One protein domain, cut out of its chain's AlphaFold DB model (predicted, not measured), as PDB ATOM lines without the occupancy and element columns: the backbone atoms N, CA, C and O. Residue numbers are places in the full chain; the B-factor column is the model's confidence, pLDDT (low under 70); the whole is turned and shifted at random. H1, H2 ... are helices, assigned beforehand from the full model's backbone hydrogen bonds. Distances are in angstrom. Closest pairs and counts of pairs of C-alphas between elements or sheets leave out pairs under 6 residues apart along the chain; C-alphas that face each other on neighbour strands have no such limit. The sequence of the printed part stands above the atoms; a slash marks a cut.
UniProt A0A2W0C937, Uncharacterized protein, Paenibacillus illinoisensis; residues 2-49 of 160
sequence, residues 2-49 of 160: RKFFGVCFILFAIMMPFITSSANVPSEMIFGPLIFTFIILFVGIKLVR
ATOM      1  N   ARG A   2      58.802 -16.259  -2.224       61.09
ATOM      2  CA  ARG A   2      58.499 -15.703  -3.572       61.09
ATOM      3  C   ARG A   2      57.144 -16.113  -4.182       61.09
ATOM      4  O   ARG A   2      56.566 -15.341  -4.931       61.09
ATOM      5  N   LYS A   3      56.635 -17.304  -3.848       63.59
ATOM      6  CA  LYS A   3      55.319 -17.786  -4.303       63.59
ATOM      7  C   LYS A   3      54.147 -17.144  -3.545       63.59
ATOM      8  O   LYS A   3      53.096 -16.957  -4.137       63.59
ATOM      9  N   PHE A   4      54.352 -16.755  -2.283       68.00
ATOM     10  CA  PHE A   4      53.336 -16.059  -1.486       68.00
ATOM     11  C   PHE A   4      53.056 -14.668  -2.047       68.00
ATOM     12  O   PHE A   4      51.900 -14.306  -2.200       68.00
ATOM     13  N   PHE A   5      54.101 -13.946  -2.465       68.50
ATOM     14  CA  PHE A   5      53.934 -12.645  -3.111       68.50
ATOM     15  C   PHE A   5      53.067 -12.736  -4.372       68.50
ATOM     16  O   PHE A   5      52.131 -11.962  -4.509       68.50
ATOM     17  N   GLY A   6      53.294 -13.726  -5.243       71.31
ATOM     18  CA  GLY A   6      52.456 -13.928  -6.432       71.31
ATOM     19  C   GLY A   6      50.978 -14.183  -6.110       71.31
ATOM     20  O   GLY A   6      50.109 -13.601  -6.749       71.31
ATOM     21  N   VAL A   7      50.691 -14.999  -5.090       78.81
ATOM     22  CA  VAL A   7      49.311 -15.284  -4.657       78.81
ATOM     23  C   VAL A   7      48.652 -14.042  -4.047       78.81
ATOM     24  O   VAL A   7      47.525 -13.717  -4.409       78.81
ATOM     25  N   CYS A   8      49.360 -13.296  -3.195       74.75
ATOM     26  CA  CYS A   8      48.859 -12.035  -2.645       74.75
ATOM     27  C   CYS A   8      48.569 -10.998  -3.742       74.75
ATOM     28  O   CYS A   8      47.575 -10.285  -3.648       74.75
ATOM     29  N   PHE A   9      49.380 -10.938  -4.805       75.12
ATOM     30  CA  PHE A   9      49.147 -10.022  -5.927       75.12
ATOM     31  C   PHE A   9      47.917 -10.390  -6.760       75.12
ATOM     32  O   PHE A   9      47.193  -9.493  -7.183       75.12
ATOM     33  N   ILE A  10      47.649 -11.683  -6.962       80.62
ATOM     34  CA  ILE A  10      46.426 -12.137  -7.641       80.62
ATOM     35  C   ILE A  10      45.194 -11.749  -6.818       80.62
ATOM     36  O   ILE A  10      44.247 -11.193  -7.364       80.62
ATOM     37  N   LEU A  11      45.231 -11.967  -5.501       80.00
ATOM     38  CA  LEU A  11      44.140 -11.561  -4.612       80.00
ATOM     39  C   LEU A  11      43.940 -10.039  -4.621       80.00
ATOM     40  O   LEU A  11      42.810  -9.573  -4.704       80.00
ATOM     41  N   PHE A  12      45.021  -9.255  -4.615       79.69
ATOM     42  CA  PHE A  12      44.932  -7.794  -4.672       79.69
ATOM     43  C   PHE A  12      44.341  -7.290  -5.998       79.69
ATOM     44  O   PHE A  12      43.505  -6.389  -5.993       79.69
ATOM     45  N   ALA A  13      44.723  -7.898  -7.127       76.31
ATOM     46  CA  ALA A  13      44.183  -7.561  -8.445       76.31
ATOM     47  C   ALA A  13      42.681  -7.861  -8.562       76.31
ATOM     48  O   ALA A  13      41.967  -7.121  -9.231       76.31
ATOM     49  N   ILE A  14      42.203  -8.912  -7.890       80.19
ATOM     50  CA  ILE A  14      40.777  -9.250  -7.844       80.19
ATOM     51  C   ILE A  14      40.023  -8.291  -6.918       80.19
ATOM     52  O   ILE A  14      38.918  -7.897  -7.254       80.19
ATOM     53  N   MET A  15      40.606  -7.870  -5.790       77.44
ATOM     54  CA  MET A  15      39.931  -7.000  -4.811       77.44
ATOM     55  C   MET A  15      39.864  -5.523  -5.237       77.44
ATOM     56  O   MET A  15      38.901  -4.838  -4.898       77.44
ATOM     57  N   MET A  16      40.843  -5.028  -6.001       75.88
ATOM     58  CA  MET A  16      40.878  -3.641  -6.495       75.88
ATOM     59  C   MET A  16      39.599  -3.194  -7.238       75.88
ATOM     60  O   MET A  16      39.040  -2.167  -6.852       75.88
ATOM     61  N   PRO A  17      39.070  -3.946  -8.227       71.19
ATOM     62  CA  PRO A  17      37.845  -3.563  -8.931       71.19
ATOM     63  C   PRO A  17      36.601  -3.537  -8.030       71.19
ATOM     64  O   PRO A  17      35.721  -2.708  -8.247       71.19
ATOM     65  N   PHE A  18      36.530  -4.374  -6.987       71.94
ATOM     66  CA  PHE A  18      35.424  -4.331  -6.016       71.94
ATOM     67  C   PHE A  18      35.456  -3.065  -5.149       71.94
ATOM     68  O   PHE A  18      34.410  -2.505  -4.821       71.94
ATOM     69  N   ILE A  19      36.650  -2.573  -4.810       66.94
ATOM     70  CA  ILE A  19      36.812  -1.335  -4.037       66.94
ATOM     71  C   ILE A  19      36.484  -0.121  -4.916       66.94
ATOM     72  O   ILE A  19      35.765   0.775  -4.484       66.94
ATOM     73  N   THR A  20      36.938  -0.105  -6.171       66.25
ATOM     74  CA  THR A  20      36.654   1.008  -7.092       66.25
ATOM     75  C   THR A  20      35.216   1.021  -7.598       66.25
ATOM     76  O   THR A  20      34.726   2.081  -7.951       66.25
ATOM     77  N   SER A  21      34.529  -0.125  -7.639       67.88
ATOM     78  CA  SER A  21      33.126  -0.194  -8.072       67.88
ATOM     79  C   SER A  21      32.138   0.290  -7.009       67.88
ATOM     80  O   SER A  21      31.007   0.619  -7.354       67.88
ATOM     81  N   SER A  22      32.524   0.296  -5.728       66.94
ATOM     82  CA  SER A  22      31.667   0.783  -4.635       66.94
ATOM     83  C   SER A  22      31.851   2.276  -4.357       66.94
ATOM     84  O   SER A  22      30.955   2.922  -3.815       66.94
ATOM     85  N   ALA A  23      32.986   2.840  -4.761       64.19
ATOM     86  CA  ALA A  23      33.229   4.268  -4.718       64.19
ATOM     87  C   ALA A  23      32.777   4.894  -6.043       64.19
ATOM     88  O   ALA A  23      33.199   4.465  -7.111       64.19
ATOM     89  N   ASN A  24      31.922   5.915  -5.993       69.69
ATOM     90  CA  ASN A  24      31.461   6.656  -7.170       69.69
ATOM     91  C   ASN A  24      32.598   7.577  -7.668       69.69
ATOM     92  O   ASN A  24      32.555   8.796  -7.507       69.69
ATOM     93  N   VAL A  25      33.696   6.970  -8.129       71.00
ATOM     94  CA  VAL A  25      34.944   7.670  -8.433       71.00
ATOM     95  C   VAL A  25      34.884   8.312  -9.817       71.00
ATOM     96  O   VAL A  25      34.516   7.646 -10.788       71.00
ATOM     97  N   PRO A  26      35.273   9.594  -9.938       72.44
ATOM     98  CA  PRO A  26      35.382  10.248 -11.233       72.44
ATOM     99  C   PRO A  26      36.419   9.524 -12.102       72.44
ATOM    100  O   PRO A  26      37.448   9.057 -11.608       72.44
ATOM    101  N   SER A  27      36.153   9.453 -13.406       71.38
ATOM    102  CA  SER A  27      36.963   8.727 -14.398       71.38
ATOM    103  C   SER A  27      38.440   9.139 -14.420       71.38
ATOM    104  O   SER A  27      39.312   8.309 -14.676       71.38
ATOM    105  N   GLU A  28      38.729  10.389 -14.062       71.06
ATOM    106  CA  GLU A  28      40.071  10.960 -13.871       71.06
ATOM    107  C   GLU A  28      40.919  10.161 -12.858       71.06
ATOM    108  O   GLU A  28      42.130  10.010 -13.010       71.06
ATOM    109  N   MET A  29      40.283   9.590 -11.831       71.19
ATOM    110  CA  MET A  29      40.964   8.919 -10.720       71.19
ATOM    111  C   MET A  29      41.211   7.422 -10.975       71.19
ATOM    112  O   MET A  29      41.873   6.756 -10.180       71.19
ATOM    113  N   ILE A  30      40.723   6.894 -12.103       69.25
ATOM    114  CA  ILE A  30      40.824   5.475 -12.490       69.25
ATOM    115  C   ILE A  30      42.202   5.153 -13.094       69.25
ATOM    116  O   ILE A  30      42.697   4.027 -12.986       69.25
ATOM    117  N   PHE A  31      42.881   6.145 -13.674       70.69
ATOM    118  CA  PHE A  31      44.191   5.950 -14.303       70.69
ATOM    119  C   PHE A  31      45.293   5.589 -13.299       70.69
ATOM    120  O   PHE A  31      46.159   4.771 -13.607       70.69
ATOM    121  N   GLY A  32      45.235   6.127 -12.077       75.88
ATOM    122  CA  GLY A  32      46.176   5.806 -10.998       75.88
ATOM    123  C   GLY A  32      46.226   4.309 -10.649       75.88
ATOM    124  O   GLY A  32      47.292   3.697 -10.773       75.88
ATOM    125  N   PRO A  33      45.101   3.680 -10.256       74.75
ATOM    126  CA  PRO A  33      45.068   2.252  -9.949       74.75
ATOM    127  C   PRO A  33      45.340   1.365 -11.177       74.75
ATOM    128  O   PRO A  33      45.962   0.310 -11.031       74.75
ATOM    129  N   LEU A  34      44.973   1.792 -12.392       77.50
ATOM    130  CA  LEU A  34      45.343   1.085 -13.627       77.50
ATOM    131  C   LEU A  34      46.863   1.054 -13.846       77.50
ATOM    132  O   LEU A  34      47.442  -0.005 -14.065       77.50
ATOM    133  N   ILE A  35      47.544   2.193 -13.735       81.38
ATOM    134  CA  ILE A  35      49.002   2.248 -13.911       81.38
ATOM    135  C   ILE A  35      49.701   1.463 -12.795       81.38
ATOM    136  O   ILE A  35      50.641   0.709 -13.052       81.38
ATOM    137  N   PHE A  36      49.211   1.571 -11.560       79.88
ATOM    138  CA  PHE A  36      49.765   0.854 -10.414       79.88
ATOM    139  C   PHE A  36      49.644  -0.671 -10.562       79.88
ATOM    140  O   PHE A  36      50.612  -1.397 -10.324       79.88
ATOM    141  N   THR A  37      48.495  -1.169 -11.032       78.62
ATOM    142  CA  THR A  37      48.304  -2.599 -11.328       78.62
ATOM    143  C   THR A  37      49.211  -3.073 -12.463       78.62
ATOM    144  O   THR A  37      49.816  -4.138 -12.337       78.62
ATOM    145  N   PHE A  38      49.409  -2.269 -13.513       81.12
ATOM    146  CA  PHE A  38      50.355  -2.575 -14.594       81.12
ATOM    147  C   PHE A  38      51.808  -2.669 -14.111       81.12
ATOM    148  O   PHE A  38      52.515  -3.610 -14.479       81.12
ATOM    149  N   ILE A  39      52.255  -1.741 -13.260       84.00
ATOM    150  CA  ILE A  39      53.614  -1.752 -12.694       84.00
ATOM    151  C   ILE A  39      53.816  -2.995 -11.826       84.00
ATOM    152  O   ILE A  39      54.813  -3.706 -11.973       84.00
ATOM    153  N   ILE A  40      52.852  -3.302 -10.956       78.62
ATOM    154  CA  ILE A  40      52.904  -4.487 -10.096       78.62
ATOM    155  C   ILE A  40      52.914  -5.769 -10.925       78.62
ATOM    156  O   ILE A  40      53.703  -6.670 -10.645       78.62
ATOM    157  N   LEU A  41      52.086  -5.855 -11.964       78.75
ATOM    158  CA  LEU A  41      52.020  -7.012 -12.852       78.75
ATOM    159  C   LEU A  41      53.326  -7.173 -13.639       78.75
ATOM    160  O   LEU A  41      53.853  -8.281 -13.732       78.75
ATOM    161  N   PHE A  42      53.917  -6.078 -14.123       82.06
ATOM    162  CA  PHE A  42      55.213  -6.094 -14.801       82.06
ATOM    163  C   PHE A  42      56.339  -6.578 -13.877       82.06
ATOM    164  O   PHE A  42      57.130  -7.447 -14.256       82.06
ATOM    165  N   VAL A  43      56.386  -6.079 -12.639       79.19
ATOM    166  CA  VAL A  43      57.352  -6.518 -11.619       79.19
ATOM    167  C   VAL A  43      57.095  -7.975 -11.225       79.19
ATOM    168  O   VAL A  43      58.038  -8.764 -11.164       79.19
ATOM    169  N   GLY A  44      55.836  -8.374 -11.050       74.62
ATOM    170  CA  GLY A  44      55.423  -9.746 -10.765       74.62
ATOM    171  C   GLY A  44      55.868 -10.719 -11.857       74.62
ATOM    172  O   GLY A  44      56.554 -11.699 -11.566       74.62
ATOM    173  N   ILE A  45      55.588 -10.414 -13.126       76.06
ATOM    174  CA  ILE A  45      56.039 -11.212 -14.275       76.06
ATOM    175  C   ILE A  45      57.565 -11.257 -14.334       76.06
ATOM    176  O   ILE A  45      58.135 -12.330 -14.531       76.06
ATOM    177  N   LYS A  46      58.256 -10.130 -14.132       73.69
ATOM    178  CA  LYS A  46      59.728 -10.078 -14.144       73.69
ATOM    179  C   LYS A  46      60.347 -10.914 -13.017       73.69
ATOM    180  O   LYS A  46      61.395 -11.523 -13.223       73.69
ATOM    181  N   LEU A  47      59.688 -11.008 -11.861       65.69
ATOM    182  CA  LEU A  47      60.106 -11.843 -10.728       65.69
ATOM    183  C   LEU A  47      59.763 -13.332 -10.912       65.69
ATOM    184  O   LEU A  47      60.500 -14.190 -10.413       65.69
ATOM    185  N   VAL A  48      58.681 -13.647 -11.632       66.62
ATOM    186  CA  VAL A  48      58.283 -15.021 -12.002       66.62
ATOM    187  C   VAL A  48      59.125 -15.554 -13.162       66.62
ATOM    188  O   VAL A  48      59.407 -16.752 -13.206       66.62
ATOM    189  N   ARG A  49      59.628 -14.675 -14.040       60.28
ATOM    190  CA  ARG A  49      60.645 -14.974 -15.060       60.28
ATOM    191  C   ARG A  49      62.011 -15.245 -14.416       60.28
ATOM    192  O   ARG A  49      63.019 -14.616 -14.727       60.28
TER     193      ARG A  49
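Overview. This is residues 2 to 49 of the 160 residues of an uncharacterized protein of Paenibacillus illinoisensis (UniProt A0A2W0C937). Two long helices, H1 then H2, lie side by side as a hairpin, with residues 21 to 28 sticking out at the turn. The printed part has 48 residues, with two named helices and no named strand; its class is all helix. It is a loose rod of 36 by 16 by 8 A, radius of gyration of the C-alphas 12.2 A.

Arrangement. Start with H1, residues 2 to 22, and H2, residues 31 to 48: this helical hairpin runs opposite ways at a shallow tilt of 16 degrees. They touch with residues 6 to 13 and 37 to 44 alone; the closest C-alphas, of Gly 6 and Gly 44, are 6.7 A apart. Every O i to N i+4 pair is within hydrogen-bond range in H2, 14 of 17 in H1.

Along the chain. Find C-alpha 2 at (58.499, -15.703, -3.572); H1 runs 31.5 A to C-alpha 22, with a kink of 26 degrees near residue 14. From C-alpha 31, H2 runs 25.4 A to C-alpha 48 at (58.283, -15.021, -12.002).

Size, cuts and confidence. The printed part has no cut; its link is short. Residues 2 to 5, 19 to 24, 30 and 47 to 49 have pLDDT under 70.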